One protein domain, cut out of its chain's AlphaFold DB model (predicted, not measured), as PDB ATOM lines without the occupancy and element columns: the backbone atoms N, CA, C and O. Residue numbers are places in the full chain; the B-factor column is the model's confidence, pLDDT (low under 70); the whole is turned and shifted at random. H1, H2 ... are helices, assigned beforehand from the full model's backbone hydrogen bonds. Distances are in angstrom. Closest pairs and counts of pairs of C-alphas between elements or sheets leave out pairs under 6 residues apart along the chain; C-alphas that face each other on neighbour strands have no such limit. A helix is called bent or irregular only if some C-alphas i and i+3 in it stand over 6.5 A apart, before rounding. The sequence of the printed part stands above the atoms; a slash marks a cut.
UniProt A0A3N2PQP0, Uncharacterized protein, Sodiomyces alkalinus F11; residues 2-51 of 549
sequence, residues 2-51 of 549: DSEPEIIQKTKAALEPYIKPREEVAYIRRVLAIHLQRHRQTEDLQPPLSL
ATOM      1  N   ASP A   2     455.615 365.476 420.135       48.22
ATOM      2  CA  ASP A   2     454.363 366.126 419.746       48.22
ATOM      3  C   ASP A   2     453.210 365.252 420.242       48.22
ATOM      4  O   ASP A   2     453.267 364.025 420.121       48.22
ATOM      5  N   SER A   3     452.218 365.872 420.875       65.62
ATOM      6  CA  SER A   3     451.122 365.155 421.525       65.62
ATOM      7  C   SER A   3     450.352 364.346 420.472       65.62
ATOM      8  O   SER A   3     450.130 364.835 419.366       65.62
ATOM      9  N   GLU A   4     449.926 363.117 420.780       70.25
ATOM     10  CA  GLU A   4     449.140 362.251 419.878       70.25
ATOM     11  C   GLU A   4     448.019 362.969 419.080       70.25
ATOM     12  O   GLU A   4     447.880 362.682 417.884       70.25
ATOM     13  N   PRO A   5     447.264 363.952 419.631       74.50
ATOM     14  CA  PRO A   5     446.293 364.720 418.845       74.50
ATOM     15  C   PRO A   5     446.916 365.596 417.748       74.50
ATOM     16  O   PRO A   5     446.308 365.758 416.691       74.50
ATOM     17  N   GLU A   6     448.122 366.129 417.944       75.25
ATOM     18  CA  GLU A   6     448.817 366.954 416.949       75.25
ATOM     19  C   GLU A   6     449.287 366.112 415.763       75.25
ATOM     20  O   GLU A   6     449.221 366.558 414.620       75.25
ATOM     21  N   ILE A   7     449.704 364.867 416.004       81.12
ATOM     22  CA  ILE A   7     450.082 363.930 414.937       81.12
ATOM     23  C   ILE A   7     448.844 363.558 414.112       81.12
ATOM     24  O   ILE A   7     448.893 363.538 412.879       81.12
ATOM     25  N   ILE A   8     447.702 363.335 414.764       81.31
ATOM     26  CA  ILE A   8     446.434 363.045 414.081       81.31
ATOM     27  C   ILE A   8     445.958 364.262 413.273       81.31
ATOM     28  O   ILE A   8     445.462 364.107 412.162       81.31
ATOM     29  N   GLN A   9     446.137 365.481 413.777       83.31
ATOM     30  CA  GLN A   9     445.793 366.695 413.034       83.31
ATOM     31  C   GLN A   9     446.738 366.941 411.854       83.31
ATOM     32  O   GLN A   9     446.265 367.217 410.755       83.31
ATOM     33  N   LYS A  10     448.052 366.754 412.031       84.50
ATOM     34  CA  LYS A  10     449.046 366.855 410.948       84.50
ATOM     35  C   LYS A  10     448.799 365.818 409.852       84.50
ATOM     36  O   LYS A  10     448.880 366.140 408.673       84.50
ATOM     37  N   THR A  11     448.457 364.585 410.227       85.25
ATOM     38  CA  THR A  11     448.125 363.520 409.264       85.25
ATOM     39  C   THR A  11     446.795 363.784 408.563       85.25
ATOM     40  O   THR A  11     446.721 363.619 407.352       85.25
ATOM     41  N   LYS A  12     445.769 364.274 409.268       83.81
ATOM     42  CA  LYS A  12     444.510 364.706 408.641       83.81
ATOM     43  C   LYS A  12     444.723 365.859 407.664       83.81
ATOM     44  O   LYS A  12     444.252 365.748 406.544       83.81
ATOM     45  N   ALA A  13     445.480 366.891 408.035       82.50
ATOM     46  CA  ALA A  13     445.803 368.013 407.151       82.50
ATOM     47  C   ALA A  13     446.628 367.577 405.925       82.50
ATOM     48  O   ALA A  13     446.410 368.057 404.819       82.50
ATOM     49  N   ALA A  14     447.546 366.618 406.094       83.88
ATOM     50  CA  ALA A  14     448.308 366.055 404.981       83.88
ATOM     51  C   ALA A  14     447.447 365.195 404.036       83.88
ATOM     52  O   ALA A  14     447.736 365.113 402.843       83.88
ATOM     53  N   LEU A  15     446.404 364.543 404.559       83.25
ATOM     54  CA  LEU A  15     445.508 363.670 403.795       83.25
ATOM     55  C   LEU A  15     444.290 364.405 403.223       83.25
ATOM     56  O   LEU A  15     443.721 363.931 402.246       83.25
ATOM     57  N   GLU A  16     443.907 365.552 403.781       83.12
ATOM     58  CA  GLU A  16     442.787 366.388 403.336       83.12
ATOM     59  C   GLU A  16     442.783 366.663 401.818       83.12
ATOM     60  O   GLU A  16     441.760 366.386 401.191       83.12
ATOM     61  N   PRO A  17     443.896 367.061 401.161       80.12
ATOM     62  CA  PRO A  17     443.904 367.258 399.706       80.12
ATOM     63  C   PRO A  17     443.714 365.963 398.890       80.12
ATOM     64  O   PRO A  17     443.440 366.019 397.689       80.12
ATOM     65  N   TYR A  18     443.851 364.790 399.517       74.88
ATOM     66  CA  TYR A  18     443.692 363.476 398.886       74.88
ATOM     67  C   TYR A  18     442.369 362.779 399.250       74.88
ATOM     68  O   TYR A  18     442.010 361.782 398.618       74.88
ATOM     69  N   ILE A  19     441.618 363.296 400.228       82.12
ATOM     70  CA  ILE A  19     440.312 362.775 400.646       82.12
ATOM     71  C   ILE A  19     439.222 363.525 399.875       82.12
ATOM     72  O   ILE A  19     438.809 364.617 400.247       82.12
ATOM     73  N   LYS A  20     438.737 362.922 398.787       83.50
ATOM     74  CA  LYS A  20     437.642 363.481 397.979       83.50
ATOM     75  C   LYS A  20     436.267 362.986 398.450       83.50
ATOM     76  O   LYS A  20     436.163 361.829 398.879       83.50
ATOM     77  N   PRO A  21     435.198 363.802 398.348       87.00
ATOM     78  CA  PRO A  21     433.840 363.373 398.666       87.00
ATOM     79  C   PRO A  21     433.402 362.216 397.759       87.00
ATOM     80  O   PRO A  21     433.865 362.057 396.626       87.00
ATOM     81  N   ARG A  22     432.491 361.375 398.264       80.25
ATOM     82  CA  ARG A  22     432.084 360.123 397.594       80.25
ATOM     83  C   ARG A  22     431.567 360.341 396.168       80.25
ATOM     84  O   ARG A  22     431.789 359.491 395.308       80.25
ATOM     85  N   GLU A  23     430.920 361.474 395.920       87.06
ATOM     86  CA  GLU A  23     430.377 361.856 394.614       87.06
ATOM     87  C   GLU A  23     431.481 362.176 393.600       87.06
ATOM     88  O   GLU A  23     431.468 361.640 392.491       87.06
ATOM     89  N   GLU A  24     432.498 362.946 393.998       84.75
ATOM     90  CA  GLU A  24     433.677 363.210 393.167       84.75
ATOM     91  C   GLU A  24     434.448 361.927 392.869       84.75
ATOM     92  O   GLU A  24     434.898 361.714 391.746       84.75
ATOM     93  N   VAL A  25     434.569 361.027 393.847       84.38
ATOM     94  CA  VAL A  25     435.208 359.723 393.638       84.38
ATOM     95  C   VAL A  25     434.416 358.883 392.634       84.38
ATOM     96  O   VAL A  25     435.017 358.251 391.765       84.38
ATOM     97  N   ALA A  26     433.083 358.877 392.709       83.88
ATOM     98  CA  ALA A  26     432.236 358.187 391.738       83.88
ATOM     99  C   ALA A  26     432.360 358.802 390.333       83.88
ATOM    100  O   ALA A  26     432.455 358.063 389.351       83.88
ATOM    101  N   TYR A  27     432.432 360.131 390.232       86.88
ATOM    102  CA  TYR A  27     432.664 360.844 388.977       86.88
ATOM    103  C   TYR A  27     434.040 360.521 388.379       86.88
ATOM    104  O   TYR A  27     434.123 360.093 387.230       86.88
ATOM    105  N   ILE A  28     435.111 360.609 389.172       83.94
ATOM    106  CA  ILE A  28     436.477 360.256 388.757       83.94
ATOM    107  C   ILE A  28     436.536 358.798 388.297       83.94
ATOM    108  O   ILE A  28     437.134 358.509 387.264       83.94
ATOM    109  N   ARG A  29     435.881 357.870 389.005       82.88
ATOM    110  CA  ARG A  29     435.803 356.457 388.597       82.88
ATOM    111  C   ARG A  29     435.095 356.275 387.256       82.88
ATOM    112  O   ARG A  29     435.564 355.469 386.462       82.88
ATOM    113  N   ARG A  30     434.018 357.018 386.979       83.31
ATOM    114  CA  ARG A  30     433.338 356.996 385.668       83.31
ATOM    115  C   ARG A  30     434.238 357.546 384.563       83.31
ATOM    116  O   ARG A  30     434.378 356.905 383.529       83.31
ATOM    117  N   VAL A  31     434.893 358.682 384.798       83.81
ATOM    118  CA  VAL A  31     435.830 359.291 383.837       83.81
ATOM    119  C   VAL A  31     437.007 358.357 383.550       83.81
ATOM    120  O   VAL A  31     437.360 358.151 382.392       83.81
ATOM    121  N   LEU A  32     437.581 357.736 384.583       80.38
ATOM    122  CA  LEU A  32     438.648 356.748 384.431       80.38
ATOM    123  C   LEU A  32     438.164 355.483 383.722       80.38
ATOM    124  O   LEU A  32     438.893 354.966 382.886       80.38
ATOM    125  N   ALA A  33     436.951 355.000 384.001       78.44
ATOM    126  CA  ALA A  33     436.380 353.855 383.295       78.44
ATOM    127  C   ALA A  33     436.243 354.139 381.792       78.44
ATOM    128  O   ALA A  33     436.701 353.337 380.985       78.44
ATOM    129  N   ILE A  34     435.729 355.317 381.420       78.69
ATOM    130  CA  ILE A  34     435.630 355.761 380.020       78.69
ATOM    131  C   ILE A  34     437.024 355.915 379.393       78.69
ATOM    132  O   ILE A  34     437.252 355.501 378.257       78.69
ATOM    133  N   HIS A  35     437.986 356.485 380.125       76.25
ATOM    134  CA  HIS A  35     439.360 356.641 379.651       76.25
ATOM    135  C   HIS A  35     440.031 355.282 379.403       76.25
ATOM    136  O   HIS A  35     440.610 355.060 378.342       76.25
ATOM    137  N   LEU A  36     439.904 354.341 380.336       73.81
ATOM    138  CA  LEU A  36     440.438 352.987 380.201       73.81
ATOM    139  C   LEU A  36     439.742 352.204 379.081       73.81
ATOM    140  O   LEU A  36     440.421 351.499 378.339       73.81
ATOM    141  N   GLN A  37     438.430 352.378 378.909       70.94
ATOM    142  CA  GLN A  37     437.668 351.807 377.796       70.94
ATOM    143  C   GLN A  37     438.129 352.368 376.446       70.94
ATOM    144  O   GLN A  37     438.220 351.635 375.473       70.94
ATOM    145  N   ARG A  38     438.511 353.645 376.372       68.94
ATOM    146  CA  ARG A  38     439.108 354.221 375.157       68.94
ATOM    147  C   ARG A  38     440.504 353.661 374.858       68.94
ATOM    148  O   ARG A  38     440.911 353.619 373.700       68.94
ATOM    149  N   HIS A  39     441.248 353.267 375.891       65.50
ATOM    150  CA  HIS A  39     442.616 352.756 375.771       65.50
ATOM    151  C   HIS A  39     442.713 351.239 375.580       65.50
ATOM    152  O   HIS A  39     443.765 350.747 375.172       65.50
ATOM    153  N   ARG A  40     441.636 350.494 375.830       63.25
ATOM    154  CA  ARG A  40     441.534 349.069 375.519       63.25
ATOM    155  C   ARG A  40     440.454 348.860 374.463       63.25
ATOM    156  O   ARG A  40     439.295 349.137 374.717       63.25
ATOM    157  N   GLN A  41     440.819 348.303 373.311       56.88
ATOM    158  CA  GLN A  41     439.878 347.882 372.259       56.88
ATOM    159  C   GLN A  41     439.074 346.624 372.664       56.88
ATOM    160  O   GLN A  41     438.979 345.670 371.901       56.88
ATOM    161  N   THR A  42     438.554 346.564 373.889       55.75
ATOM    162  CA  THR A  42     437.724 345.454 374.372       55.75
ATOM    163  C   THR A  42     436.371 346.005 374.775       55.75
ATOM    164  O   THR A  42     436.298 346.845 375.674       55.75
ATOM    165  N   GLU A  43     435.328 345.544 374.090       56.03
ATOM    166  CA  GLU A  43     433.940 345.893 374.378       56.03
ATOM    167  C   GLU A  43     433.564 345.404 375.793       56.03
ATOM    168  O   GLU A  43     433.855 344.273 376.177       56.03
ATOM    169  N   ASP A  44     432.989 346.324 376.571       59.62
ATOM    170  CA  ASP A  44     432.397 346.189 377.910       59.62
ATOM    171  C   ASP A  44     433.284 345.774 379.104       59.62
ATOM    172  O   ASP A  44     433.302 344.637 379.578       59.62
ATOM    173  N   LEU A  45     433.918 346.778 379.727       58.62
ATOM    174  CA  LEU A  45     434.440 346.685 381.095       58.62
ATOM    175  C   LEU A  45     433.291 346.825 382.114       58.62
ATOM    176  O   LEU A  45     432.907 347.937 382.478       58.62
ATOM    177  N   GLN A  46     432.760 345.708 382.612       58.53
ATOM    178  CA  GLN A  46     431.847 345.723 383.763       58.53
ATOM    179  C   GLN A  46     432.614 346.052 385.066       58.53
ATOM    180  O   GLN A  46     433.708 345.523 385.290       58.53
ATOM    181  N   PRO A  47     432.083 346.921 385.950       59.56
ATOM    182  CA  PRO A  47     432.679 347.177 387.263       59.56
ATOM    183  C   PRO A  47     432.581 345.929 388.169       59.56
ATOM    184  O   PRO A  47     431.568 345.234 388.113       59.56
ATOM    185  N   PRO A  48     433.560 345.656 389.062       55.22
ATOM    186  CA  PRO A  48     434.660 346.528 389.478       55.22
ATOM    187  C   PRO A  48     436.005 346.260 388.772       55.22
ATOM    188  O   PRO A  48     436.454 345.128 388.613       55.22
ATOM    189  N   LEU A  49     436.729 347.351 388.485       57.31
ATOM    190  CA  LEU A  49     438.065 347.373 387.863       57.31
ATOM    191  C   LEU A  49     439.181 346.690 388.694       57.31
ATOM    192  O   LEU A  49     440.334 346.651 388.274       57.31
ATOM    193  N   SER A  50     438.861 346.182 389.886       57.97
ATOM    194  CA  SER A  50     439.793 345.568 390.839       57.97
ATOM    195  C   SER A  50     440.171 344.120 390.514       57.97
ATOM    196  O   SER A  50     441.052 343.574 391.170       57.97
ATOM    197  N   LEU A  51     439.501 343.493 389.545       53.19
ATOM    198  CA  LEU A  51     439.703 342.087 389.170       53.19
ATOM    199  C   LEU A  51     440.401 341.911 387.812       53.19
ATOM    200  O   LEU A  51     440.494 340.796 387.306       53.19
TER     201      LEU A  51
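This is residues 2 to 51 of the 549 residues of an uncharacterized protein of Sodiomyces alkalinus F11 (UniProt A0A3N2PQP0). Two helices, H1 then H2, follow each other end to end as a long, gently bowed rod, and after H2 the unnamed tail of residues 40 to 51 folds back along the far part of H2. H1 does not pack on H2. The printed part has 50 residues, two named helices and no named strand; its class is all helix. It is extended, with a radius of gyration of the C-alphas of 17.2 A and spans of 54 by 20 by 15 A.

H1, residues 4 to 18, and H2, residues 22 to 39, are apart, joined by a tight link of 3 residues. Residues 2 to 19, 21 to 27 and 38 to 44 stand free. Every O i to N i+4 pair in H2 is within hydrogen-bond range; in H1, 9 of 11 are.

H1 begins at C-alpha 4 (449.140, 362.251, 419.878) and is 21.7 A long. It is only just irregular: C-alphas 14 and 17 are 7.0 A apart. H2 is 25.3 A long and ends at C-alpha 39 (442.616, 352.756, 375.771).

The C-alphas farthest apart, Ser 3 and Glu 43, are 53.8 A apart. The printed part has no cut. Residues 2 to 3 and 38 to 51 have pLDDT under 70.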